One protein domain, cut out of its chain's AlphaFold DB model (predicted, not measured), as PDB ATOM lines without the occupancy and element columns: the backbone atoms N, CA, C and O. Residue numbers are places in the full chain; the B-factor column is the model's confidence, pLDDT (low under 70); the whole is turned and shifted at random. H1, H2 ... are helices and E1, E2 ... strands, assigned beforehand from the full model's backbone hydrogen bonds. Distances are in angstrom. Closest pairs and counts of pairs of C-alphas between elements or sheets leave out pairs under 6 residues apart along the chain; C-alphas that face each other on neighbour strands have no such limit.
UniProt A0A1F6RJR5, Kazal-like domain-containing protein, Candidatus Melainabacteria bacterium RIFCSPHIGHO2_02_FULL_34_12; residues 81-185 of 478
ATOM      1  N   ARG A  81      46.071  84.636  35.507       83.94
ATOM      2  CA  ARG A  81      44.935  83.791  35.130       83.94
ATOM      3  C   ARG A  81      44.500  82.930  36.308       83.94
ATOM      4  O   ARG A  81      45.301  82.657  37.200       83.94
ATOM      5  N   PHE A  82      43.266  82.448  36.277       78.12
ATOM      6  CA  PHE A  82      42.770  81.478  37.244       78.12
ATOM      7  C   PHE A  82      43.010  80.059  36.713       78.12
ATOM      8  O   PHE A  82      42.752  79.782  35.542       78.12
ATOM      9  N   ASP A  83      43.552  79.166  37.540       70.12
ATOM     10  CA  ASP A  83      43.786  77.761  37.168       70.12
ATOM     11  C   ASP A  83      42.717  76.790  37.696       70.12
ATOM     12  O   ASP A  83      42.773  75.602  37.383       70.12
ATOM     13  N   GLY A  84      41.733  77.299  38.443       60.12
ATOM     14  CA  GLY A  84      40.714  76.511  39.142       60.12
ATOM     15  C   GLY A  84      40.927  76.444  40.658       60.12
ATOM     16  O   GLY A  84      39.978  76.169  41.384       60.12
ATOM     17  N   GLU A  85      42.133  76.752  41.147       57.72
ATOM     18  CA  GLU A  85      42.482  76.757  42.574       57.72
ATOM     19  C   GLU A  85      42.998  78.129  43.034       57.72
ATOM     20  O   GLU A  85      42.660  78.602  44.121       57.72
ATOM     21  N   ARG A  86      43.822  78.794  42.214       71.69
ATOM     22  CA  ARG A  86      44.467  80.069  42.543       71.69
ATOM     23  C   ARG A  86      44.769  80.911  41.305       71.69
ATOM     24  O   ARG A  86      44.669  80.473  40.162       71.69
ATOM     25  N   CYS A  87      45.169  82.153  41.555       78.38
ATOM     26  CA  CYS A  87      45.695  83.023  40.514       78.38
ATOM     27  C   CYS A  87      47.171  82.707  40.260       78.38
ATOM     28  O   CYS A  87      47.957  82.531  41.199       78.38
ATOM     29  N   ILE A  88      47.531  82.575  38.986       79.75
ATOM     30  CA  ILE A  88      48.887  82.269  38.539       79.75
ATOM     31  C   ILE A  88      49.302  83.203  37.407       79.75
ATOM     32  O   ILE A  88      48.479  83.624  36.595       79.75
ATOM     33  N   ASN A  89      50.600  83.491  37.323       81.31
ATOM     34  CA  ASN A  89      51.156  84.301  36.243       81.31
ATOM     35  C   ASN A  89      50.827  83.694  34.877       81.31
ATOM     36  O   ASN A  89      51.025  82.500  34.642       81.31
ATOM     37  N   ASN A  90      50.372  84.530  33.948       74.44
ATOM     38  CA  ASN A  90      49.970  84.107  32.610       74.44
ATOM     39  C   ASN A  90      51.167  83.870  31.656       74.44
ATOM     40  O   ASN A  90      51.076  84.100  30.453       74.44
ATOM     41  N   SER A  91      52.321  83.439  32.180       63.84
ATOM     42  CA  SER A  91      53.583  83.351  31.430       63.84
ATOM     43  C   SER A  91      53.673  82.162  30.468       63.84
ATOM     44  O   SER A  91      54.542  82.161  29.604       63.84
ATOM     45  N   GLU A  92      52.800  81.157  30.598       60.09
ATOM     46  CA  GLU A  92      52.862  79.922  29.793       60.09
ATOM     47  C   GLU A  92      51.811  79.834  28.675       60.09
ATOM     48  O   GLU A  92      51.868  78.917  27.860       60.09
ATOM     49  N   GLY A  93      50.894  80.800  28.573       61.88
ATOM     50  CA  GLY A  93      49.785  80.748  27.619       61.88
ATOM     51  C   GLY A  93      48.767  79.649  27.956       61.88
ATOM     52  O   GLY A  93      49.101  78.547  28.385       61.88
ATOM     53  N   VAL A  94      47.481  79.945  27.784       76.06
ATOM     54  CA  VAL A  94      46.407  78.961  27.983       76.06
ATOM     55  C   VAL A  94      45.938  78.468  26.629       76.06
ATOM     56  O   VAL A  94      45.573  79.267  25.768       76.06
ATOM     57  N   VAL A  95      45.911  77.150  26.446       77.56
ATOM     58  CA  VAL A  95      45.277  76.537  25.279       77.56
ATOM     59  C   VAL A  95      43.832  76.221  25.639       77.56
ATOM     60  O   VAL A  95      43.559  75.241  26.328       77.56
ATOM     61  N   CYS A  96      42.910  77.060  25.174       75.44
ATOM     62  CA  CYS A  96      41.480  76.802  25.282       75.44
ATOM     63  C   CYS A  96      40.956  76.135  24.014       75.44
ATOM     64  O   CYS A  96      41.311  76.511  22.895       75.44
ATOM     65  N   ILE A  97      40.082  75.147  24.193       73.00
ATOM     66  CA  ILE A  97      39.332  74.566  23.081       73.00
ATOM     67  C   ILE A  97      38.358  75.607  22.516       73.00
ATOM     68  O   ILE A  97      37.842  76.448  23.250       73.00
ATOM     69  N   LEU A  98      38.075  75.537  21.215       79.50
ATOM     70  CA  LEU A  98      37.139  76.445  20.532       79.50
ATOM     71  C   LEU A  98      35.671  75.999  20.645       79.50
ATOM     72  O   LEU A  98      34.828  76.463  19.882       79.50
ATOM     73  N   LEU A  99      35.362  75.079  21.566       80.50
ATOM     74  CA  LEU A  99      33.986  74.675  21.840       80.50
ATOM     75  C   LEU A  99      33.214  75.878  22.390       80.50
ATOM     76  O   LEU A  99      33.675  76.518  23.335       80.50
ATOM     77  N   TYR A 100      32.063  76.172  21.790       77.69
ATOM     78  CA  TYR A 100      31.176  77.228  22.260       77.69
ATOM     79  C   TYR A 100      30.227  76.664  23.321       77.69
ATOM     80  O   TYR A 100      29.300  75.930  22.986       77.69
ATOM     81  N   ASP A 101      30.503  76.988  24.581       76.44
ATOM     82  CA  ASP A 101      29.713  76.630  25.765       76.44
ATOM     83  C   ASP A 101      29.703  77.840  26.716       76.44
ATOM     84  O   ASP A 101      30.552  77.943  27.604       76.44
ATOM     85  N   PRO A 102      28.873  78.857  26.427       85.00
ATOM     86  CA  PRO A 102      29.079  80.197  26.949       85.00
ATOM     87  C   PRO A 102      28.884  80.272  28.460       85.00
ATOM     88  O   PRO A 102      27.954  79.689  29.008       85.00
ATOM     89  N   VAL A 103      29.717  81.081  29.115       85.81
ATOM     90  CA  VAL A 103      29.600  81.374  30.548       85.81
ATOM     91  C   VAL A 103      29.569  82.877  30.797       85.81
ATOM     92  O   VAL A 103      30.252  83.649  30.116       85.81
ATOM     93  N   CYS A 104      28.809  83.301  31.799       87.12
ATOM     94  CA  CYS A 104      28.748  84.680  32.241       87.12
ATOM     95  C   CYS A 104      29.678  84.847  33.438       87.12
ATOM     96  O   CYS A 104      29.416  84.338  34.529       87.12
ATOM     97  N   GLY A 105      30.799  85.535  33.229       82.31
ATOM     98  CA  GLY A 105      31.741  85.827  34.300       82.31
ATOM     99  C   GLY A 105      31.122  86.736  35.358       82.31
ATOM    100  O   GLY A 105      30.272  87.574  35.061       82.31
ATOM    101  N   CYS A 106      31.602  86.642  36.596       80.44
ATOM    102  CA  CYS A 106      31.205  87.549  37.681       80.44
ATOM    103  C   CYS A 106      31.491  89.035  37.384       80.44
ATOM    104  O   CYS A 106      30.959  89.913  38.056       80.44
ATOM    105  N   ASN A 107      32.306  89.324  36.364       81.62
ATOM    106  CA  ASN A 107      32.568  90.661  35.837       81.62
ATOM    107  C   ASN A 107      31.501  91.135  34.830       81.62
ATOM    108  O   ASN A 107      31.687  92.168  34.188       81.62
ATOM    109  N   GLY A 108      30.421  90.373  34.645       84.38
ATOM    110  CA  GLY A 108      29.337  90.682  33.715       84.38
ATOM    111  C   GLY A 108      29.706  90.517  32.239       84.38
ATOM    112  O   GLY A 108      28.970  90.994  31.376       84.38
ATOM    113  N   LYS A 109      30.833  89.862  31.927       88.19
ATOM    114  CA  LYS A 109      31.277  89.588  30.556       88.19
ATOM    115  C   LYS A 109      30.987  88.136  30.178       88.19
ATOM    116  O   LYS A 109      31.323  87.215  30.918       88.19
ATOM    117  N   THR A 110      30.408  87.939  28.997       90.88
ATOM    118  CA  THR A 110      30.236  86.614  28.392       90.88
ATOM    119  C   THR A 110      31.564  86.104  27.839       90.88
ATOM    120  O   THR A 110      32.262  86.822  27.118       90.88
ATOM    121  N   TYR A 111      31.886  84.848  28.128       87.69
ATOM    122  CA  TYR A 111      33.033  84.127  27.588       87.69
ATOM    123  C   TYR A 111      32.563  82.942  26.756       87.69
ATOM    124  O   TYR A 111      31.598  82.282  27.126       87.69
ATOM    125  N   SER A 112      33.271  82.640  25.661       81.88
ATOM    126  CA  SER A 112      32.913  81.536  24.756       81.88
ATOM    127  C   SER A 112      32.904  80.169  25.438       81.88
ATOM    128  O   SER A 112      32.198  79.279  24.978       81.88
ATOM    129  N   ASN A 113      33.717  79.999  26.487       82.56
ATOM    130  CA  ASN A 113      33.659  78.879  27.422       82.56
ATOM    131  C   ASN A 113      34.379  79.194  28.742       82.56
ATOM    132  O   ASN A 113      35.069  80.213  28.868       82.56
ATOM    133  N   SER A 114      34.233  78.287  29.709       80.75
ATOM    134  CA  SER A 114      34.853  78.329  31.040       80.75
ATOM    135  C   SER A 114      36.376  78.522  31.002       80.75
ATOM    136  O   SER A 114      36.923  79.284  31.802       80.75
ATOM    137  N   CYS A 115      37.073  77.919  30.032       85.12
ATOM    138  CA  CYS A 115      38.515  78.103  29.859       85.12
ATOM    139  C   CYS A 115      38.865  79.547  29.485       85.12
ATOM    140  O   CYS A 115      39.779  80.124  30.073       85.12
ATOM    141  N   PHE A 116      38.131  80.158  28.549       87.44
ATOM    142  CA  PHE A 116      38.355  81.559  28.182       87.44
ATOM    143  C   PHE A 116      38.066  82.520  29.343       87.44
ATOM    144  O   PHE A 116      38.758  83.530  29.469       87.44
ATOM    145  N   ALA A 117      37.099  82.198  30.210       85.12
ATOM    146  CA  ALA A 117      36.846  82.957  31.436       85.12
ATOM    147  C   ALA A 117      38.033  82.864  32.411       85.12
ATOM    148  O   ALA A 117      38.571  83.885  32.838       85.12
ATOM    149  N   ALA A 118      38.500  81.647  32.696       84.19
ATOM    150  CA  ALA A 118      39.627  81.403  33.594       84.19
ATOM    151  C   ALA A 118      40.948  82.001  33.065       84.19
ATOM    152  O   ALA A 118      41.735  82.563  33.830       84.19
ATOM    153  N   ALA A 119      41.173  81.950  31.748       84.94
ATOM    154  CA  ALA A 119      42.322  82.564  31.080       84.94
ATOM    155  C   ALA A 119      42.327  84.097  31.189       84.94
ATOM    156  O   ALA A 119      43.394  84.694  31.307       84.94
ATOM    157  N   ASP A 120      41.149  84.728  31.204       87.56
ATOM    158  CA  ASP A 120      40.977  86.151  31.525       87.56
ATOM    159  C   ASP A 120      40.932  86.379  33.047       87.56
ATOM    160  O   ASP A 120      40.479  87.417  33.496       87.56
ATOM    161  N   GLY A 121      41.355  85.419  33.876       86.00
ATOM    162  CA  GLY A 121      41.455  85.579  35.328       86.00
ATOM    163  C   GLY A 121      40.123  85.583  36.074       86.00
ATOM    164  O   GLY A 121      40.111  85.903  37.259       86.00
ATOM    165  N   VAL A 122      39.004  85.248  35.431       87.50
ATOM    166  CA  VAL A 122      37.694  85.184  36.092       87.50
ATOM    167  C   VAL A 122      37.618  83.934  36.966       87.50
ATOM    168  O   VAL A 122      37.774  82.818  36.475       87.50
ATOM    169  N   LYS A 123      37.365  84.121  38.264       80.00
ATOM    170  CA  LYS A 123      37.337  83.029  39.254       80.00
ATOM    171  C   LYS A 123      35.964  82.380  39.419       80.00
ATOM    172  O   LYS A 123      35.873  81.270  39.932       80.00
ATOM    173  N   LYS A 124      34.893  83.093  39.055       75.56
ATOM    174  CA  LYS A 124      33.494  82.677  39.248       75.56
ATOM    175  C   LYS A 124      32.674  83.025  38.014       75.56
ATOM    176  O   LYS A 124      32.787  84.135  37.493       75.56
ATOM    177  N   PHE A 125      31.826  82.105  37.579       81.44
ATOM    178  CA  PHE A 125      30.919  82.320  36.456       81.44
ATOM    179  C   PHE A 125      29.623  81.522  36.629       81.44
ATOM    180  O   PHE A 125      29.584  80.523  37.353       81.44
ATOM    181  N   THR A 126      28.572  81.967  35.946       79.56
ATOM    182  CA  THR A 126      27.331  81.214  35.751       79.56
ATOM    183  C   THR A 126      27.278  80.642  34.337       79.56
ATOM    184  O   THR A 126      27.947  81.129  33.424       79.56
ATOM    185  N   GLN A 127      26.496  79.582  34.154       79.56
ATOM    186  CA  GLN A 127      26.297  78.966  32.843       79.56
ATOM    187  C   GLN A 127      25.371  79.806  31.953       79.56
ATOM    188  O   GLN A 127      24.336  80.291  32.417       79.56
ATOM    189  N   GLY A 128      25.723  79.942  30.675       82.69
ATOM    190  CA  GLY A 128      25.034  80.783  29.694       82.69
ATOM    191  C   GLY A 128      25.653  82.173  29.511       82.69
ATOM    192  O   GLY A 128      26.544  82.593  30.243       82.69
ATOM    193  N   GLU A 129      25.182  82.912  28.504       87.56
ATOM    194  CA  GLU A 129      25.641  84.281  28.232       87.56
ATOM    195  C   GLU A 129      25.083  85.293  29.248       87.56
ATOM    196  O   GLU A 129      23.959  85.161  29.732       87.56
ATOM    197  N   CYS A 130      25.830  86.361  29.533       85.62
ATOM    198  CA  CYS A 130      25.344  87.455  30.368       85.62
ATOM    199  C   CYS A 130      24.153  88.170  29.723       85.62
ATOM    200  O   CYS A 130      24.159  88.457  28.528       85.62
ATOM    201  N   GLY A 131      23.139  88.507  30.521       75.50
ATOM    202  CA  GLY A 131      21.963  89.247  30.045       75.50
ATOM    203  C   GLY A 131      20.988  88.420  29.202       75.50
ATOM    204  O   GLY A 131      19.863  88.864  28.977       75.50
ATOM    205  N   SER A 132      21.359  87.196  28.822       62.31
ATOM    206  CA  SER A 132      20.408  86.172  28.420       62.31
ATOM    207  C   SER A 132      19.637  85.776  29.666       62.31
ATOM    208  O   SER A 132      20.022  84.872  30.399       62.31
ATOM    209  N   SER A 133      18.539  86.479  29.935       53.31
ATOM    210  CA  SER A 133      17.459  85.925  30.734       53.31
ATOM    211  C   SER A 133      16.969  84.691  29.982       53.31
ATOM    212  O   SER A 133      16.036  84.765  29.182       53.31
ATOM    213  N   SER A 134      17.642  83.561  30.174       49.22
ATOM    214  CA  SER A 134      17.193  82.236  29.781       49.22
ATOM    215  C   SER A 134      16.000  81.897  30.658       49.22
ATOM    216  O   SER A 134      16.097  81.075  31.555       49.22
ATOM    217  N   SER A 135      14.902  82.629  30.441       49.56
ATOM    218  CA  SER A 135      13.539  82.357  30.872       49.56
ATOM    219  C   SER A 135      13.442  81.444  32.095       49.56
ATOM    220  O   SER A 135      12.779  80.411  32.047       49.56
ATOM    221  N   SER A 136      14.038  81.851  33.217       48.16
ATOM    222  CA  SER A 136      13.502  81.504  34.520       48.16
ATOM    223  C   SER A 136      12.264  82.372  34.695       48.16
ATOM    224  O   SER A 136      12.256  83.352  35.435       48.16
ATOM    225  N   GLY A 137      11.225  82.075  33.908       49.22
ATOM    226  CA  GLY A 137       9.902  82.622  34.145       49.22
ATOM    227  C   GLY A 137       9.519  82.191  35.546       49.22
ATOM    228  O   GLY A 137       9.188  81.032  35.722       49.22
ATOM    229  N   GLU A 138       9.724  83.087  36.514       59.38
ATOM    230  CA  GLU A 138       9.444  82.939  37.941       59.38
ATOM    231  C   GLU A 138       9.367  81.474  38.402       59.38
ATOM    232  O   GLU A 138       8.310  80.989  38.797       59.38
ATOM    233  N   LEU A 139      10.477  80.732  38.270       69.88
ATOM    234  CA  LEU A 139      10.492  79.328  38.672       69.88
ATOM    235  C   LEU A 139      10.441  79.272  40.192       69.88
ATOM    236  O   LEU A 139      11.431  79.556  40.874       69.88
ATOM    237  N   THR A 140       9.265  78.921  40.698       81.38
ATOM    238  CA  THR A 140       9.050  78.657  42.112       81.38
ATOM    239  C   THR A 140       9.505  77.249  42.459       81.38
ATOM    240  O   THR A 140       9.225  76.313  41.714       81.38
ATOM    241  N   CYS A 141      10.144  77.088  43.607       81.69
ATOM    242  CA  CYS A 141      10.644  75.807  44.091       81.69
ATOM    243  C   CYS A 141      10.330  75.636  45.579       81.69
ATOM    244  O   CYS A 141      10.065  76.606  46.289       81.69
ATOM    245  N   THR A 142      10.374  74.400  46.060       75.88
ATOM    246  CA  THR A 142      10.345  74.071  47.494       75.88
ATOM    247  C   THR A 142      11.613  73.353  47.934       75.88
ATOM    248  O   THR A 142      12.053  73.520  49.070       75.88
ATOM    249  N   ILE A 143      12.217  72.598  47.019       67.25
ATOM    250  CA  ILE A 143      13.486  71.897  47.179       67.25
ATOM    251  C   ILE A 143      14.329  72.050  45.909       67.25
ATOM    252  O   ILE A 143      13.816  72.362  44.837       67.25
ATOM    253  N   ASP A 144      15.633  71.807  46.016       60.03
ATOM    254  CA  ASP A 144      16.588  71.995  44.916       60.03
ATOM    255  C   ASP A 144      16.264  71.184  43.653       60.03
ATOM    256  O   ASP A 144      16.517  71.645  42.542       60.03
ATOM    257  N   SER A 145      15.670  69.996  43.800       76.25
ATOM    258  CA  SER A 145      15.277  69.144  42.669       76.25
ATOM    259  C   SER A 145      14.099  69.687  41.859       76.25
ATOM    260  O   SER A 145      13.861  69.201  40.756       76.25
ATOM    261  N   ASP A 146      13.361  70.670  42.389       78.88
ATOM    262  CA  ASP A 146      12.301  71.365  41.645       78.88
ATOM    263  C   ASP A 146      12.894  72.331  40.606       78.88
ATOM    264  O   ASP A 146      12.202  72.773  39.686       78.88
ATOM    265  N   CYS A 147      14.180  72.667  40.744       76.62
ATOM    266  CA  CYS A 147      14.884  73.532  39.819       76.62
ATOM    267  C   CYS A 147      15.497  72.741  38.651       76.62
ATOM    268  O   CYS A 147      15.969  71.615  38.828       76.62
ATOM    269  N   PRO A 148      15.533  73.322  37.437       79.31
ATOM    270  CA  PRO A 148      16.015  72.631  36.251       79.31
ATOM    271  C   PRO A 148      17.504  72.283  36.394       79.31
ATOM    272  O   PRO A 148      18.309  73.160  36.716       79.31
ATOM    273  N   PRO A 149      17.914  71.029  36.140       75.38
ATOM    274  CA  PRO A 149      19.323  70.671  36.153       75.38
ATOM    275  C   PRO A 149      20.045  71.247  34.927       75.38
ATOM    276  O   PRO A 149      19.441  71.538  33.894       75.38
ATOM    277  N   GLY A 150      21.362  71.388  35.030       72.38
ATOM    278  CA  GLY A 150      22.233  71.561  33.874       72.38
ATOM    279  C   GLY A 150      22.453  70.216  33.188       72.38
ATOM    280  O   GLY A 150      22.433  69.179  33.850       72.38
ATOM    281  N   ILE A 151      22.640  70.222  31.869       75.12
ATOM    282  CA  ILE A 151      22.830  69.008  31.065       75.12
ATOM    283  C   ILE A 151      24.118  69.161  30.258       75.12
ATOM    284  O   ILE A 151      24.288  70.140  29.535       75.12
ATOM    285  N   CYS A 152      25.019  68.196  30.386       65.44
ATOM    286  CA  CYS A 152      26.273  68.132  29.654       65.44
ATOM    287  C   CYS A 152      26.077  67.564  28.237       65.44
ATOM    288  O   CYS A 152      25.093  66.865  27.983       65.44
ATOM    289  N   PRO A 153      27.021  67.796  27.300       59.19
ATOM    290  CA  PRO A 153      26.931  67.271  25.931       59.19
ATOM    291  C   PRO A 153      26.839  65.739  25.834       59.19
ATOM    292  O   PRO A 153      26.353  65.210  24.837       59.19
ATOM    293  N   ASP A 154      27.309  65.024  26.857       56.09
ATOM    294  CA  ASP A 154      27.228  63.567  26.992       56.09
ATOM    295  C   ASP A 154      25.925  63.077  27.656       56.09
ATOM    296  O   ASP A 154      25.725  61.872  27.808       56.09
ATOM    297  N   GLY A 155      25.021  63.994  28.014       60.09
ATOM    298  CA  GLY A 155      23.745  63.706  28.664       60.09
ATOM    299  C   GLY A 155      23.813  63.625  30.190       60.09
ATOM    300  O   GLY A 155      22.778  63.385  30.814       60.09
ATOM    301  N   TYR A 156      24.981  63.836  30.811       58.78
ATOM    302  CA  TYR A 156      25.088  63.915  32.268       58.78
ATOM    303  C   TYR A 156      24.330  65.135  32.806       58.78
ATOM    304  O   TYR A 156      24.426  66.228  32.250       58.78
ATOM    305  N   THR A 157      23.586  64.961  33.898       56.47
ATOM    306  CA  THR A 157      22.830  66.052  34.532       56.47
ATOM    307  C   THR A 157      23.475  66.462  35.851       56.47
ATOM    308  O   THR A 157      23.892  65.604  36.626       56.47
ATOM    309  N   TYR A 158      23.559  67.767  36.108       61.44
ATOM    310  CA  TYR A 158      24.132  68.340  37.328       61.44
ATOM    311  C   TYR A 158      23.211  69.409  37.920       61.44
ATOM    312  O   TYR A 158      22.371  69.986  37.229       61.44
ATOM    313  N   GLN A 159      23.366  69.700  39.210       68.56
ATOM    314  CA  GLN A 159      22.601  70.759  39.859       68.56
ATOM    315  C   GLN A 159      23.105  72.128  39.382       68.56
ATOM    316  O   GLN A 159      24.242  72.499  39.656       68.56
ATOM    317  N   ASN A 160      22.266  72.869  38.656       74.75
ATOM    318  CA  ASN A 160      22.607  74.187  38.100       74.75
ATOM    319  C   ASN A 160      21.960  75.349  38.875       74.75
ATOM    320  O   ASN A 160      22.383  76.497  38.772       74.75
ATOM    321  N   PHE A 161      20.951  75.048  39.691       74.62
ATOM    322  CA  PHE A 161      20.210  76.014  40.490       74.62
ATOM    323  C   PHE A 161      19.996  75.467  41.907       74.62
ATOM    324  O   PHE A 161      19.982  74.255  42.129       74.62
ATOM    325  N   SER A 162      19.818  76.374  42.859       73.12
ATOM    326  CA  SER A 162      19.437  76.095  44.246       73.12
ATOM    327  C   SER A 162      18.128  76.795  44.570       73.12
ATOM    328  O   SER A 162      17.853  77.873  44.040       73.12
ATOM    329  N   CYS A 163      17.318  76.190  45.427       72.62
ATOM    330  CA  CYS A 163      16.073  76.776  45.871       72.62
ATOM    331  C   CYS A 163      16.314  77.696  47.070       72.62
ATOM    332  O   CYS A 163      16.604  77.228  48.170       72.62
ATOM    333  N   LEU A 164      16.171  79.010  46.878       72.38
ATOM    334  CA  LEU A 164      16.236  79.989  47.966       72.38
ATOM    335  C   LEU A 164      14.983  80.857  47.924       72.38
ATOM    336  O   LEU A 164      14.577  81.329  46.868       72.38
ATOM    337  N   GLU A 165      14.341  81.025  49.081       81.25
ATOM    338  CA  GLU A 165      13.130  81.852  49.232       81.25
ATOM    339  C   GLU A 165      12.001  81.486  48.253       81.25
ATOM    340  O   GLU A 165      11.229  82.326  47.791       81.25
ATOM    341  N   GLY A 166      11.905  80.194  47.934       77.62
ATOM    342  CA  GLY A 166      10.908  79.671  47.014       77.62
ATOM    343  C   GLY A 166      11.187  79.981  45.547       77.62
ATOM    344  O   GLY A 166      10.275  79.838  44.738       77.62
ATOM    345  N   LYS A 167      12.408  80.408  45.191       80.44
ATOM    346  CA  LYS A 167      12.834  80.706  43.819       80.44
ATOM    347  C   LYS A 167      14.138  79.991  43.466       80.44
ATOM    348  O   LYS A 167      15.036  79.840  44.293       80.44
ATOM    349  N   CYS A 168      14.250  79.558  42.214       75.00
ATOM    350  CA  CYS A 168      15.470  78.934  41.711       75.00
ATOM    351  C   CYS A 168      16.552  79.987  41.436       75.00
ATOM    352  O   CYS A 168      16.448  80.772  40.492       75.00
ATOM    353  N   HIS A 169      17.616  79.969  42.232       75.81
ATOM    354  CA  HIS A 169      18.798  80.806  42.069       75.81
ATOM    355  C   HIS A 169      19.928  80.026  41.412       75.81
ATOM    356  O   HIS A 169      20.295  78.943  41.868       75.81
ATOM    357  N   GLN A 170      20.485  80.581  40.337       75.62
ATOM    358  CA  GLN A 170      21.558  79.936  39.588       75.62
ATOM    359  C   GLN A 170      22.826  79.817  40.438       75.62
ATOM    360  O   GLN A 170      23.214  80.759  41.132       75.62
ATOM    361  N   LEU A 171      23.464  78.650  40.380       63.94
ATOM    362  CA  LEU A 171      24.703  78.380  41.097       63.94
ATOM    363  C   LEU A 171      25.906  78.986  40.364       63.94
ATOM    364  O   LEU A 171      25.966  79.017  39.134       63.94
ATOM    365  N   ASN A 172      26.880  79.444  41.149       53.53
ATOM    366  CA  ASN A 172      28.184  79.872  40.651       53.53
ATOM    367  C   ASN A 172      29.157  78.694  40.695       53.53
ATOM    368  O   ASN A 172      29.256  78.014  41.719       53.53
ATOM    369  N   PHE A 173      29.924  78.506  39.626       52.75
ATOM    370  CA  PHE A 173      30.918  77.441  39.538       52.75
ATOM    371  C   PHE A 173      32.341  78.010  39.496       52.75
ATOM    372  O   PHE A 173      32.586  79.076  38.929       52.75
ATOM    373  N   PHE A 174      33.274  77.278  40.111       45.09
ATOM    374  CA  PHE A 174      34.721  77.551  40.071       45.09
ATOM    375  C   PHE A 174      35.441  76.720  38.998       45.09
ATOM    376  O   PHE A 174      36.529  77.075  38.555       45.09
ATOM    377  N   ALA A 175      34.823  75.614  38.578       52.59
ATOM    378  CA  ALA A 175      35.289  74.725  37.525       52.59
ATOM    379  C   ALA A 175      34.082  74.166  36.761       52.59
ATOM    380  O   ALA A 175      32.980  74.079  37.301       52.59
ATOM    381  N   ASP A 176      34.299  73.804  35.501       56.56
ATOM    382  CA  ASP A 176      33.259  73.319  34.598       56.56
ATOM    383  C   ASP A 176      32.676  71.969  35.080       56.56
ATOM    384  O   ASP A 176      33.412  70.974  35.136       56.56
ATOM    385  N   PRO A 177      31.370  71.902  35.414       57.16
ATOM    386  CA  PRO A 177      30.722  70.675  35.883       57.16
ATOM    387  C   PRO A 177      30.826  69.499  34.901       57.16
ATOM    388  O   PRO A 177      30.931  68.345  35.322       57.16
ATOM    389  N   CYS A 178      30.864  69.774  33.595       60.44
ATOM    390  CA  CYS A 178      30.957  68.760  32.548       60.44
ATOM    391  C   CYS A 178      32.402  68.279  32.336       60.44
ATOM    392  O   CYS A 178      32.648  67.099  32.060       60.44
ATOM    393  N   LEU A 179      33.396  69.149  32.544       52.28
ATOM    394  CA  LEU A 179      34.806  68.733  32.547       52.28
ATOM    395  C   LEU A 179      35.191  67.976  33.824       52.28
ATOM    396  O   LEU A 179      36.018  67.061  33.769       52.28
ATOM    397  N   LEU A 180      34.565  68.299  34.957       46.47
ATOM    398  CA  LEU A 180      34.692  67.529  36.193       46.47
ATOM    399  C   LEU A 180      34.156  66.105  36.005       46.47
ATOM    400  O   LEU A 180      34.861  65.163  36.358       46.47
ATOM    401  N   HIS A 181      32.999  65.928  35.353       43.84
ATOM    402  CA  HIS A 181      32.474  64.601  35.005       43.84
ATOM    403  C   HIS A 181      33.418  63.813  34.079       43.84
ATOM    404  O   HIS A 181      33.790  62.677  34.378       43.84
ATOM    405  N   SER A 182      33.892  64.420  32.984       40.56
ATOM    406  CA  SER A 182      34.816  63.739  32.055       40.56
ATOM    407  C   SER A 182      36.183  63.404  32.683       40.56
ATOM    408  O   SER A 182      36.850  62.452  32.263       40.56
ATOM    409  N   SER A 183      36.573  64.111  33.747       38.06
ATOM    410  CA  SER A 183      37.794  63.856  34.523       38.06
ATOM    411  C   SER A 183      37.665  62.717  35.548       38.06
ATOM    412  O   SER A 183      38.697  62.216  36.001       38.06
ATOM    413  N   ILE A 184      36.449  62.228  35.844       39.94
ATOM    414  CA  ILE A 184      36.195  61.053  36.711       39.94
ATOM    415  C   ILE A 184      36.686  59.739  36.052       39.94
ATOM    416  O   ILE A 184      36.861  58.714  36.709       39.94
ATOM    417  N   ASN A 185      37.030  59.750  34.757       39.84
ATOM    418  CA  ASN A 185      37.342  58.547  33.973       39.84
ATOM    419  C   ASN A 185      38.839  58.263  33.720       39.84
ATOM    420  O   ASN A 185      39.215  57.707  32.686       39.84
TER     421      ASN A 185
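What this domain is: This is residues 81 to 185 of the 478 residues of the protein "Kazal-like domain-containing protein" of Candidatus Melainabacteria bacterium RIFCSPHIGHO2_02_FULL_34_12 (UniProt A0A1F6RJR5). There is little regular structure: long loops join two small two-stranded antiparallel sheets, E2 E3 with H1 beside it and the hairpin E4 E5 toward one end of the long axis, with E1 toward the other end and H2 closing the printed part. The named elements, in order E1 E2 H1 E3 E4 E5 H2, hold 32 of 105 printed residues, class mixed. The whole is compact, radius of gyration of the C-alphas 14.6 A, spanning 47 by 33 by 23 A.

Where its parts are: Find C-alpha 87 at (45.695, 83.023, 40.514), where E1, residues 87 to 89, begins. Next come E2, 103 to 105; H1, 114 to 119, 8.6 A; E3, 125 to 127; E4, 161 to 164, 9.4 A; and E5, 167 to 170, 9.7 A. H2, 177 to 185, runs 13.9 A to C-alpha 185 at (37.342, 58.547, 33.973).

How they stand to each other: E1 pairs with no named strand. Look at N 104 and O 126, 2.8 A, between E2 and E3. The closest C-alphas of E2 and H1, Val 103 and Ser 114, are 6.1 A apart. In E4 and E5, N 162 and O 169 are 2.8 A apart. H1 and H2 are apart. Every O i to N i+4 pair is within hydrogen-bond range in H1, and 4 of 5 in H2.

The domain as a whole: The printed part has no cut. The links E1 to E2 and E3 to E4 are long. Confidence is low in 38 residues, among them 171 to 185.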